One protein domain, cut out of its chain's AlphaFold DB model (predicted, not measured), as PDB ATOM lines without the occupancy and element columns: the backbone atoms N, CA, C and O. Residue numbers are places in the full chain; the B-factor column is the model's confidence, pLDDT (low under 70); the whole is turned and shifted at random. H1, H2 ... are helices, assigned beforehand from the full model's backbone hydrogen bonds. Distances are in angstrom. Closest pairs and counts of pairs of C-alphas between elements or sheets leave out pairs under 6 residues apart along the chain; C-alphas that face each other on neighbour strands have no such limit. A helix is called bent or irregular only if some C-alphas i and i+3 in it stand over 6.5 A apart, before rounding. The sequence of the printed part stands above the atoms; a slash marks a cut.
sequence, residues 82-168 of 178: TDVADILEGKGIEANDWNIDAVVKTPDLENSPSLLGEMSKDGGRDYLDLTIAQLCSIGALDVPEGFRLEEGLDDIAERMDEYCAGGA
ATOM      1  N   THR A  82      94.214  83.677 151.920       86.06
ATOM      2  CA  THR A  82      95.214  82.802 152.550       86.06
ATOM      3  C   THR A  82      96.417  82.583 151.636       86.06
ATOM      4  O   THR A  82      97.546  82.677 152.102       86.06
ATOM      5  N   ASP A  83      96.205  82.389 150.331       85.31
ATOM      6  CA  ASP A  83      97.314  82.256 149.376       85.31
ATOM      7  C   ASP A  83      98.174  83.531 149.334       85.31
ATOM      8  O   ASP A  83      99.402  83.460 149.312       85.31
ATOM      9  N   VAL A  84      97.538  84.708 149.384       86.25
ATOM     10  CA  VAL A  84      98.243  85.998 149.474       86.25
ATOM     11  C   VAL A  84      99.037  86.103 150.778       86.25
ATOM     12  O   VAL A  84     100.197  86.515 150.753       86.25
ATOM     13  N   ALA A  85      98.437  85.713 151.904       89.56
ATOM     14  CA  ALA A  85      99.106  85.706 153.200       89.56
ATOM     15  C   ALA A  85     100.352  84.804 153.193       89.56
ATOM     16  O   ALA A  85     101.427  85.243 153.597       89.56
ATOM     17  N   ASP A  86     100.239  83.588 152.655       89.81
ATOM     18  CA  ASP A  86     101.350  82.637 152.557       89.81
ATOM     19  C   ASP A  86     102.507  83.183 151.698       89.81
ATOM     20  O   ASP A  86     103.681  82.970 152.019       89.81
ATOM     21  N   ILE A  87     102.204  83.914 150.619       88.50
ATOM     22  CA  ILE A  87     103.221  84.541 149.760       88.50
ATOM     23  C   ILE A  87     103.908  85.712 150.474       88.50
ATOM     24  O   ILE A  87     105.135  85.823 150.403       88.50
ATOM     25  N   LEU A  88     103.151  86.569 151.169       89.94
ATOM     26  CA  LEU A  88     103.703  87.689 151.942       89.94
ATOM     27  C   LEU A  88     104.660  87.188 153.033       89.94
ATOM     28  O   LEU A  88     105.813  87.624 153.084       89.94
ATOM     29  N   GLU A  89     104.224  86.209 153.827       91.44
ATOM     30  CA  GLU A  89     105.040  85.606 154.888       91.44
ATOM     31  C   GLU A  89     106.276  84.903 154.318       91.44
ATOM     32  O   GLU A  89     107.380  85.037 154.849       91.44
ATOM     33  N   GLY A  90     106.128  84.213 153.182       88.25
ATOM     34  CA  GLY A  90     107.249  83.612 152.456       88.25
ATOM     35  C   GLY A  90     108.314  84.626 152.024       88.25
ATOM     36  O   GLY A  90     109.482  84.262 151.897       88.25
ATOM     37  N   LYS A  91     107.933  85.897 151.845       86.00
ATOM     38  CA  LYS A  91     108.837  87.015 151.539       86.00
ATOM     39  C   LYS A  91     109.306  87.779 152.780       86.00
ATOM     40  O   LYS A  91     110.078  88.720 152.636       86.00
ATOM     41  N   GLY A  92     108.871  87.405 153.986       88.69
ATOM     42  CA  GLY A  92     109.200  88.116 155.226       88.69
ATOM     43  C   GLY A  92     108.436  89.431 155.418       88.69
ATOM     44  O   GLY A  92     108.900  90.301 156.158       88.69
ATOM     45  N   ILE A  93     107.294  89.585 154.746       90.50
ATOM     46  CA  ILE A  93     106.351  90.689 154.937       90.50
ATOM     47  C   ILE A  93     105.206  90.167 155.806       90.50
ATOM     48  O   ILE A  93     104.643  89.119 155.510       90.50
ATOM     49  N   GLU A  94     104.844  90.897 156.862       92.12
ATOM     50  CA  GLU A  94     103.748  90.487 157.745       92.12
ATOM     51  C   GLU A  94     102.418  90.448 156.973       92.12
ATOM     52  O   GLU A  94     102.003  91.447 156.372       92.12
ATOM     53  N   ALA A  95     101.715  89.317 157.024       92.00
ATOM     54  CA  ALA A  95     100.398  89.140 156.417       92.00
ATOM     55  C   ALA A  95      99.273  89.746 157.278       92.00
ATOM     56  O   ALA A  95      98.330  89.071 157.693       92.00
ATOM     57  N   ASN A  96      99.371  91.045 157.563       91.19
ATOM     58  CA  ASN A  96      98.311  91.792 158.234       91.19
ATOM     59  C   ASN A  96      97.194  92.201 157.250       91.19
ATOM     60  O   ASN A  96      97.380  92.206 156.030       91.19
ATOM     61  N   ASP A  97      96.021  92.566 157.782       88.94
ATOM     62  CA  ASP A  97      94.849  92.925 156.967       88.94
ATOM     63  C   ASP A  97      95.143  94.047 155.963       88.94
ATOM     64  O   ASP A  97      94.593  94.036 154.864       88.94
ATOM     65  N   TRP A  98      96.017  94.996 156.321       90.31
ATOM     66  CA  TRP A  98      96.420  96.092 155.439       90.31
ATOM     67  C   TRP A  98      97.201  95.581 154.228       90.31
ATOM     68  O   TRP A  98      96.847  95.905 153.096       90.31
ATOM     69  N   ASN A  99      98.226  94.758 154.453       88.75
ATOM     70  CA  ASN A  99      99.071  94.217 153.392       88.75
ATOM     71  C   ASN A  99      98.293  93.271 152.473       88.75
ATOM     72  O   ASN A  99      98.412  93.369 151.251       88.75
ATOM     73  N   ILE A 100      97.442  92.411 153.041       88.50
ATOM     74  CA  ILE A 100      96.567  91.530 152.256       88.50
ATOM     75  C   ILE A 100      95.605  92.368 151.409       88.50
ATOM     76  O   ILE A 100      95.483  92.143 150.207       88.50
ATOM     77  N   ASP A 101      94.943  93.366 152.004       84.94
ATOM     78  CA  ASP A 101      94.022  94.228 151.264       84.94
ATOM     79  C   ASP A 101      94.726  95.036 150.173       84.94
ATOM     80  O   ASP A 101      94.144  95.226 149.108       84.94
ATOM     81  N   ALA A 102      95.949  95.507 150.415       85.25
ATOM     82  CA  ALA A 102      96.725  96.248 149.430       85.25
ATOM     83  C   ALA A 102      97.019  95.392 148.189       85.25
ATOM     84  O   ALA A 102      96.806  95.868 147.075       85.25
ATOM     85  N   VAL A 103      97.425  94.129 148.369       83.81
ATOM     86  CA  VAL A 103      97.676  93.189 147.261       83.81
ATOM     87  C   VAL A 103      96.380  92.829 146.532       83.81
ATOM     88  O   VAL A 103      96.341  92.849 145.306       83.81
ATOM     89  N   VAL A 104      95.296  92.560 147.268       79.06
ATOM     90  CA  VAL A 104      93.998  92.176 146.682       79.06
ATOM     91  C   VAL A 104      93.335  93.330 145.918       79.06
ATOM     92  O   VAL A 104      92.718  93.105 144.884       79.06
ATOM     93  N   LYS A 105      93.424  94.569 146.425       73.25
ATOM     94  CA  LYS A 105      92.719  95.744 145.866       73.25
ATOM     95  C   LYS A 105      93.526  96.523 144.838       73.25
ATOM     96  O   LYS A 105      92.961  97.398 144.183       73.25
ATOM     97  N   THR A 106      94.817  96.234 144.715       69.94
ATOM     98  CA  THR A 106      95.714  96.919 143.779       69.94
ATOM     99  C   THR A 106      96.286  95.939 142.750       69.94
ATOM    100  O   THR A 106      97.506  95.882 142.598       69.94
ATOM    101  N   PRO A 107      95.454  95.149 142.039       59.00
ATOM    102  CA  PRO A 107      95.947  94.460 140.863       59.00
ATOM    103  C   PRO A 107      96.365  95.527 139.845       59.00
ATOM    104  O   PRO A 107      95.597  96.444 139.538       59.00
ATOM    105  N   ASP A 108      97.599  95.440 139.357       57.66
ATOM    106  CA  ASP A 108      98.068  96.265 138.249       57.66
ATOM    107  C   ASP A 108      97.115  96.065 137.061       57.66
ATOM    108  O   ASP A 108      96.998  94.957 136.538       57.66
ATOM    109  N   LEU A 109      96.389  97.119 136.675       45.03
ATOM    110  CA  LEU A 109      95.408  97.085 135.586       45.03
ATOM    111  C   LEU A 109      96.071  96.909 134.212       45.03
ATOM    112  O   LEU A 109      95.397  96.462 133.288       45.03
ATOM    113  N   GLU A 110      97.359  97.242 134.060       49.62
ATOM    114  CA  GLU A 110      98.099  97.014 132.808       49.62
ATOM    115  C   GLU A 110      98.629  95.576 132.693       49.62
ATOM    116  O   GLU A 110      98.942  95.135 131.590       49.62
ATOM    117  N   ASN A 111      98.645  94.823 133.799       48.94
ATOM    118  CA  ASN A 111      99.047  93.414 133.866       48.94
ATOM    119  C   ASN A 111      97.948  92.514 134.456       48.94
ATOM    120  O   ASN A 111      98.241  91.420 134.932       48.94
ATOM    121  N   SER A 112      96.696  92.984 134.476       48.59
ATOM    122  CA  SER A 112      95.598  92.368 135.225       48.59
ATOM    123  C   SER A 112      95.440  90.880 134.909       48.59
ATOM    124  O   SER A 112      95.693  90.465 133.777       48.59
ATOM    125  N   PRO A 113      94.924  90.058 135.839       46.78
ATOM    126  CA  PRO A 113      94.703  88.639 135.574       46.78
ATOM    127  C   PRO A 113      93.828  88.403 134.329       46.78
ATOM    128  O   PRO A 113      94.037  87.452 133.590       46.78
ATOM    129  N   SER A 114      92.928  89.338 134.011       44.91
ATOM    130  CA  SER A 114      92.132  89.334 132.778       44.91
ATOM    131  C   SER A 114      92.937  89.487 131.471       44.91
ATOM    132  O   SER A 114      92.472  89.014 130.434       44.91
ATOM    133  N   LEU A 115      94.136  90.086 131.494       46.03
ATOM    134  CA  LEU A 115      95.118  90.066 130.392       46.03
ATOM    135  C   LEU A 115      95.972  88.785 130.388       46.03
ATOM    136  O   LEU A 115      96.556  88.440 129.364       46.03
ATOM    137  N   LEU A 116      95.995  88.052 131.502       50.38
ATOM    138  CA  LEU A 116      96.775  86.833 131.735       50.38
ATOM    139  C   LEU A 116      95.972  85.546 131.482       50.38
ATOM    140  O   LEU A 116      96.329  84.489 132.001       50.38
ATOM    141  N   GLY A 117      94.910  85.617 130.669       45.75
ATOM    142  CA  GLY A 117      93.924  84.553 130.415       45.75
ATOM    143  C   GLY A 117      94.456  83.187 129.937       45.75
ATOM    144  O   GLY A 117      93.662  82.264 129.776       45.75
ATOM    145  N   GLU A 118      95.768  83.035 129.738       49.69
ATOM    146  CA  GLU A 118      96.446  81.788 129.351       49.69
ATOM    147  C   GLU A 118      97.515  81.306 130.358       49.69
ATOM    148  O   GLU A 118      98.138  80.263 130.149       49.69
ATOM    149  N   MET A 119      97.745  82.026 131.458       50.31
ATOM    150  CA  MET A 119      98.841  81.721 132.378       50.31
ATOM    151  C   MET A 119      98.538  80.508 133.269       50.31
ATOM    152  O   MET A 119      97.467  80.372 133.862       50.31
ATOM    153  N   SER A 120      99.522  79.610 133.369       53.75
ATOM    154  CA  SER A 120      99.506  78.453 134.266       53.75
ATOM    155  C   SER A 120      99.494  78.893 135.742       53.75
ATOM    156  O   SER A 120      99.654  80.070 136.066       53.75
ATOM    157  N   LYS A 121      99.365  77.933 136.670       58.34
ATOM    158  CA  LYS A 121      99.514  78.184 138.117       58.34
ATOM    159  C   LYS A 121     100.786  78.984 138.452       58.34
ATOM    160  O   LYS A 121     100.758  79.794 139.376       58.34
ATOM    161  N   ASP A 122     101.862  78.759 137.702       60.59
ATOM    162  CA  ASP A 122     103.145  79.432 137.903       60.59
ATOM    163  C   ASP A 122     103.073  80.905 137.468       60.59
ATOM    164  O   ASP A 122     103.486  81.783 138.219       60.59
ATOM    165  N   GLY A 123     102.407  81.209 136.350       65.00
ATOM    166  CA  GLY A 123     102.188  82.593 135.920       65.00
ATOM    167  C   GLY A 123     101.251  83.389 136.839       65.00
ATOM    168  O   GLY A 123     101.483  84.569 137.095       65.00
ATOM    169  N   GLY A 124     100.229  82.750 137.418       69.62
ATOM    170  CA  GLY A 124      99.381  83.404 138.424       69.62
ATOM    171  C   GLY A 124     100.135  83.757 139.716       69.62
ATOM    172  O   GLY A 124      99.816  84.757 140.358       69.62
ATOM    173  N   ARG A 125     101.146  82.963 140.089       75.06
ATOM    174  CA  ARG A 125     102.019  83.253 141.233       75.06
ATOM    175  C   ARG A 125     102.981  84.396 140.919       75.06
ATOM    176  O   ARG A 125     103.117  85.300 141.737       75.06
ATOM    177  N   ASP A 126     103.580  84.382 139.734       74.88
ATOM    178  CA  ASP A 126     104.506  85.431 139.299       74.88
ATOM    179  C   ASP A 126     103.803  86.795 139.176       74.88
ATOM    180  O   ASP A 126     104.381  87.825 139.515       74.88
ATOM    181  N   TYR A 127     102.505  86.804 138.852       75.56
ATOM    182  CA  TYR A 127     101.673  88.006 138.934       75.56
ATOM    183  C   TYR A 127     101.545  88.576 140.360       75.56
ATOM    184  O   TYR A 127     101.664  89.788 140.567       75.56
ATOM    185  N   LEU A 128     101.310  87.720 141.362       80.25
ATOM    186  CA  LEU A 128     101.266  88.155 142.763       80.25
ATOM    187  C   LEU A 128     102.638  88.647 143.228       80.25
ATOM    188  O   LEU A 128     102.723  89.667 143.913       80.25
ATOM    189  N   ASP A 129     103.709  87.971 142.813       81.56
ATOM    190  CA  ASP A 129     105.077  88.387 143.112       81.56
ATOM    191  C   ASP A 129     105.395  89.766 142.510       81.56
ATOM    192  O   ASP A 129     105.938  90.621 143.218       81.56
ATOM    193  N   LEU A 130     104.980  90.026 141.264       79.12
ATOM    194  CA  LEU A 130     105.114  91.331 140.610       79.12
ATOM    195  C   LEU A 130     104.327  92.413 141.360       79.12
ATOM    196  O   LEU A 130     104.870  93.475 141.670       79.12
ATOM    197  N   THR A 131     103.070  92.124 141.701       81.38
ATOM    198  CA  THR A 131     102.187  93.047 142.429       81.38
ATOM    199  C   THR A 131     102.804  93.432 143.776       81.38
ATOM    200  O   THR A 131     102.923  94.613 144.106       81.38
ATOM    201  N   ILE A 132     103.283  92.451 144.547       86.19
ATOM    202  CA  ILE A 132     103.947  92.689 145.837       86.19
ATOM    203  C   ILE A 132     105.221  93.520 145.651       86.19
ATOM    204  O   ILE A 132     105.463  94.452 146.423       86.19
ATOM    205  N   ALA A 133     106.024  93.217 144.629       84.00
ATOM    206  CA  ALA A 133     107.251  93.949 144.352       84.00
ATOM    207  C   ALA A 133     106.981  95.425 144.004       84.00
ATOM    208  O   ALA A 133     107.660  96.323 144.515       84.00
ATOM    209  N   GLN A 134     105.944  95.697 143.206       79.81
ATOM    210  CA  GLN A 134     105.516  97.057 142.877       79.81
ATOM    211  C   GLN A 134     105.033  97.801 144.126       79.81
ATOM    212  O   GLN A 134     105.480  98.921 144.389       79.81
ATOM    213  N   LEU A 135     104.176  97.166 144.935       84.44
ATOM    214  CA  LEU A 135     103.641  97.761 146.161       84.44
ATOM    215  C   LEU A 135     104.743  98.062 147.190       84.44
ATOM    216  O   LEU A 135     104.705  99.110 147.839       84.44
ATOM    217  N   CYS A 136     105.765  97.209 147.290       84.31
ATOM    218  CA  CYS A 136     106.976  97.504 148.059       84.31
ATOM    219  C   CYS A 136     107.721  98.721 147.491       84.31
ATOM    220  O   CYS A 136     108.104  99.613 148.246       84.31
ATOM    221  N   SER A 137     107.909  98.785 146.167       81.94
ATOM    222  CA  SER A 137     108.643  99.876 145.511       81.94
ATOM    223  C   SER A 137     107.976 101.243 145.687       81.94
ATOM    224  O   SER A 137     108.678 102.253 145.732       81.94
ATOM    225  N   ILE A 138     106.644 101.294 145.772       82.81
ATOM    226  CA  ILE A 138     105.898 102.545 145.992       82.81
ATOM    227  C   ILE A 138     105.627 102.836 147.477       82.81
ATOM    228  O   ILE A 138     105.044 103.872 147.791       82.81
ATOM    229  N   GLY A 139     106.039 101.947 148.389       83.25
ATOM    230  CA  GLY A 139     105.823 102.094 149.833       83.25
ATOM    231  C   GLY A 139     104.364 101.927 150.269       83.25
ATOM    232  O   GLY A 139     103.939 102.573 151.223       83.25
ATOM    233  N   ALA A 140     103.587 101.109 149.553       86.12
ATOM    234  CA  ALA A 140     102.188 100.820 149.872       86.12
ATOM    235  C   ALA A 140     102.017  99.651 150.860       86.12
ATOM    236  O   ALA A 140     100.986  99.573 151.533       86.12
ATOM    237  N   LEU A 141     103.019  98.769 150.968       86.62
ATOM    238  CA  LEU A 141     103.061  97.714 151.985       86.62
ATOM    239  C   LEU A 141     103.765  98.193 153.253       86.62
ATOM    240  O   LEU A 141     104.762  98.915 153.198       86.62
ATOM    241  N   ASP A 142     103.255  97.735 154.390       88.62
ATOM    242  CA  ASP A 142     103.918  97.835 155.681       88.62
ATOM    243  C   ASP A 142     105.014  96.764 155.750       88.62
ATOM    244  O   ASP A 142     104.733  95.575 155.935       88.62
ATOM    245  N   VAL A 143     106.257  97.179 155.499       88.88
ATOM    246  CA  VAL A 143     107.430  96.301 155.419       88.88
ATOM    247  C   VAL A 143     108.418  96.591 156.557       88.88
ATOM    248  O   VAL A 143     108.557  97.747 156.967       88.88
ATOM    249  N   PRO A 144     109.160  95.581 157.053       85.44
ATOM    250  CA  PRO A 144     110.161  95.780 158.099       85.44
ATOM    251  C   PRO A 144     111.235  96.820 157.739       85.44
ATOM    252  O   PRO A 144     111.613  96.997 156.579       85.44
ATOM    253  N   GLU A 145     111.803  97.478 158.750       81.44
ATOM    254  CA  GLU A 145     112.880  98.446 158.533       81.44
ATOM    255  C   GLU A 145     114.107  97.768 157.894       81.44
ATOM    256  O   GLU A 145     114.626  96.768 158.392       81.44
ATOM    257  N   GLY A 146     114.576  98.312 156.765       78.19
ATOM    258  CA  GLY A 146     115.686  97.736 155.998       78.19
ATOM    259  C   GLY A 146     115.296  96.592 155.055       78.19
ATOM    260  O   GLY A 146     116.193  96.004 154.448       78.19
ATOM    261  N   PHE A 147     113.998  96.308 154.901       83.25
ATOM    262  CA  PHE A 147     113.485  95.327 153.949       83.25
ATOM    263  C   PHE A 147     113.982  95.595 152.524       83.25
ATOM    264  O   PHE A 147     114.021  96.737 152.052       83.25
ATOM    265  N   ARG A 148     114.363  94.520 151.833       78.12
ATOM    266  CA  ARG A 148     114.696  94.525 150.410       78.12
ATOM    267  C   ARG A 148     114.123  93.275 149.775       78.12
ATOM    268  O   ARG A 148     114.273  92.190 150.326       78.12
ATOM    269  N   LEU A 149     113.521  93.448 148.607       76.12
ATOM    270  CA  LEU A 149     113.114  92.327 147.774       76.12
ATOM    271  C   LEU A 149     114.360  91.581 147.290       76.12
ATOM    272  O   LEU A 149     115.335  92.210 146.870       76.12
ATOM    273  N   GLU A 150     114.325  90.253 147.379       75.00
ATOM    274  CA  GLU A 150     115.391  89.394 146.853       75.00
ATOM    275  C   GLU A 150     115.376  89.337 145.321       75.00
ATOM    276  O   GLU A 150     116.434  89.222 144.707       75.00
ATOM    277  N   GLU A 151     114.193  89.465 144.722       74.81
ATOM    278  CA  GLU A 151     113.971  89.425 143.280       74.81
ATOM    279  C   GLU A 151     113.439  90.776 142.781       74.81
ATOM    280  O   GLU A 151     112.595  91.403 143.432       74.81
ATOM    281  N   GLY A 152     113.982  91.259 141.660       72.12
ATOM    282  CA  GLY A 152     113.626  92.552 141.085       72.12
ATOM    283  C   GLY A 152     112.352  92.504 140.241       72.12
ATOM    284  O   GLY A 152     111.923  91.451 139.783       72.12
ATOM    285  N   LEU A 153     111.772  93.682 139.984       73.81
ATOM    286  CA  LEU A 153     110.635  93.830 139.064       73.81
ATOM    287  C   LEU A 153     110.956  93.298 137.659       73.81
ATOM    288  O   LEU A 153     110.112  92.652 137.047       73.81
ATOM    289  N   ASP A 154     112.178  93.549 137.183       73.94
ATOM    290  CA  ASP A 154     112.623  93.159 135.843       73.94
ATOM    291  C   ASP A 154     112.723  91.630 135.698       73.94
ATOM    292  O   ASP A 154     112.296  91.085 134.681       73.94
ATOM    293  N   ASP A 155     113.210  90.934 136.734       77.81
ATOM    294  CA  ASP A 155     113.368  89.472 136.735       77.81
ATOM    295  C   ASP A 155     112.002  88.758 136.677       77.81
ATOM    296  O   ASP A 155     111.829  87.747 135.991       77.81
ATOM    297  N   ILE A 156     111.003  89.301 137.384       70.94
ATOM    298  CA  ILE A 156     109.639  88.752 137.412       70.94
ATOM    299  C   ILE A 156     108.923  89.035 136.085       70.94
ATOM    300  O   ILE A 156     108.274  88.145 135.533       70.94
ATOM    301  N   ALA A 157     109.071  90.249 135.546       72.00
ATOM    302  CA  ALA A 157     108.472  90.633 134.270       72.00
ATOM    303  C   ALA A 157     109.001  89.780 133.102       72.00
ATOM    304  O   ALA A 157     108.210  89.307 132.290       72.00
ATOM    305  N   GLU A 158     110.311  89.505 133.055       75.06
ATOM    306  CA  GLU A 158     110.915  88.645 132.023       75.06
ATOM    307  C   GLU A 158     110.323  87.225 132.041       75.06
ATOM    308  O   GLU A 158     110.041  86.645 130.988       75.06
ATOM    309  N   ARG A 159     110.059  86.678 133.233       74.62
ATOM    310  CA  ARG A 159     109.439  85.354 133.390       74.62
ATOM    311  C   ARG A 159     107.978  85.338 132.945       74.62
ATOM    312  O   ARG A 159     107.526  84.379 132.322       74.62
ATOM    313  N   MET A 160     107.243  86.410 133.242       68.38
ATOM    314  CA  MET A 160     105.860  86.572 132.793       68.38
ATOM    315  C   MET A 160     105.758  86.670 131.266       68.38
ATOM    316  O   MET A 160     104.890  86.029 130.668       68.38
ATOM    317  N   ASP A 161     106.680  87.392 130.626       68.94
ATOM    318  CA  ASP A 161     106.773  87.468 129.166       68.94
ATOM    319  C   ASP A 161     107.051  86.092 128.528       68.94
ATOM    320  O   ASP A 161     106.507  85.777 127.463       68.94
ATOM    321  N   GLU A 162     107.844  85.233 129.182       67.44
ATOM    322  CA  GLU A 162     108.114  83.867 128.712       67.44
ATOM    323  C   GLU A 162     106.844  82.997 128.687       67.44
ATOM    324  O   GLU A 162     106.602  82.293 127.698       67.44
ATOM    325  N   TYR A 163     105.986  83.073 129.712       61.53
ATOM    326  CA  TYR A 163     104.713  82.336 129.714       61.53
ATOM    327  C   TYR A 163     103.767  82.815 128.607       61.53
ATOM    328  O   TYR A 163     103.130  81.989 127.950       61.53
ATOM    329  N   CYS A 164     103.719  84.125 128.356       58.88
ATOM    330  CA  CYS A 164     102.935  84.711 127.269       58.88
ATOM    331  C   CYS A 164     103.459  84.291 125.883       58.88
ATOM    332  O   CYS A 164     102.680  84.068 124.955       58.88
ATOM    333  N   ALA A 165     104.776  84.133 125.722       59.28
ATOM    334  CA  ALA A 165     105.388  83.685 124.471       59.28
ATOM    335  C   ALA A 165     105.267  82.162 124.239       59.28
ATOM    336  O   ALA A 165     105.221  81.708 123.091       59.28
ATOM    337  N   GLY A 166     105.193  81.366 125.311       53.38
ATOM    338  CA  GLY A 166     105.105  79.902 125.263       53.38
ATOM    339  C   GLY A 166     103.797  79.349 124.678       53.38
ATOM    340  O   GLY A 166     103.795  78.238 124.147       53.38
ATOM    341  N   GLY A 167     102.706  80.127 124.699       48.47
ATOM    342  CA  GLY A 167     101.415  79.763 124.097       48.47
ATOM    343  C   GLY A 167     101.387  79.796 122.560       48.47
ATOM    344  O   GLY A 167     100.514  79.191 121.941       48.47
ATOM    345  N   ALA A 168     102.368  80.441 121.915       44.31
ATOM    346  CA  ALA A 168     102.364  80.688 120.468       44.31
ATOM    347  C   ALA A 168     103.210  79.712 119.620       44.31
ATOM    348  O   ALA A 168     103.336  79.910 118.410       44.31
TER     349      ALA A 168
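What this domain is: This is residues 82 to 168 of the 178 residues of an uncharacterized protein of Collinsella sp. AF38-3AC (UniProt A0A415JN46). H3 runs through the middle of the model, and H4 folds back along one side of it as a helical hairpin, while the two short helices H1 and H2, crossed on each other, pack across the later part of H3 on the side away from H4. A wide loop, residues 138 to 152, joins the hairpin's helices at one end of the long axis, and Ala 168 after H4 lies at the other. The printed part has 87 residues, with four named helices in the order H1, H2, H3, H4 and no named strand; the class is all helix. The whole is compact, with a radius of gyration of the C-alphas of 12.9 A, yet only just elongated in outline, spanning 43 by 21 by 21 A.

Where its parts are: Find C-alpha 82 at (95.214, 82.802, 152.550); here H1 begins, and it runs through residues 82 to 90, 12.1 A from first to last C-alpha. Go on to H2, residues 97 to 105, 11.6 A long. Next look at C-alpha 121 at (99.514, 78.184, 138.117), from which H3, the longest helix with residues 121 to 137, runs 24.7 A. H4, residues 153 to 166, covers 20.4 A and ends with C-alpha 166 at (105.105, 79.902, 125.263). None of these helices is bent or irregular.

How they stand to each other: Begin at the hub, H3, which touches the three other helices. H4 touches it at a shallow tilt of 25 degrees, opposite ways, and the two form a helical hairpin; their closest C-alphas, of Leu 130 and Ile 156, are 6.1 A apart. H2 touches H3 at residues 128 to 135 alone, at a steep tilt of 64 degrees, and the closest C-alphas, of Val 103 and Ile 132, are 6.5 A apart. H1 and H3 only just touch, with 3 pairs of C-alphas within 8 A, at residues 128 to 132 of H3 alone; the closest C-alphas are those of Val 84 and Leu 128, 7.7 A apart, at a steep tilt of 60 degrees. H1 and H2 touch at a steep tilt of 67 degrees, with the C-alphas of Val 84 and Ile 100 closest at 6.4 A. The helix packing is mostly crossed, with one of four tilts shallow. H4 is apart from H1 and from H2. In H1, H2, H3 and H4 every O i to N i+4 pair is within hydrogen-bond range.

The domain as a whole: Look at Glu 145 and Ala 168 for the two C-alphas farthest apart, 43.3 A. The printed part has no cut. The link from H1 to H2 is short; those from H2 to H3 and from H3 to H4 are long, 15 residues each. The mean pLDDT of the printed part is 74.0, and residues 106 to 124 and 160 to 168 are under 70.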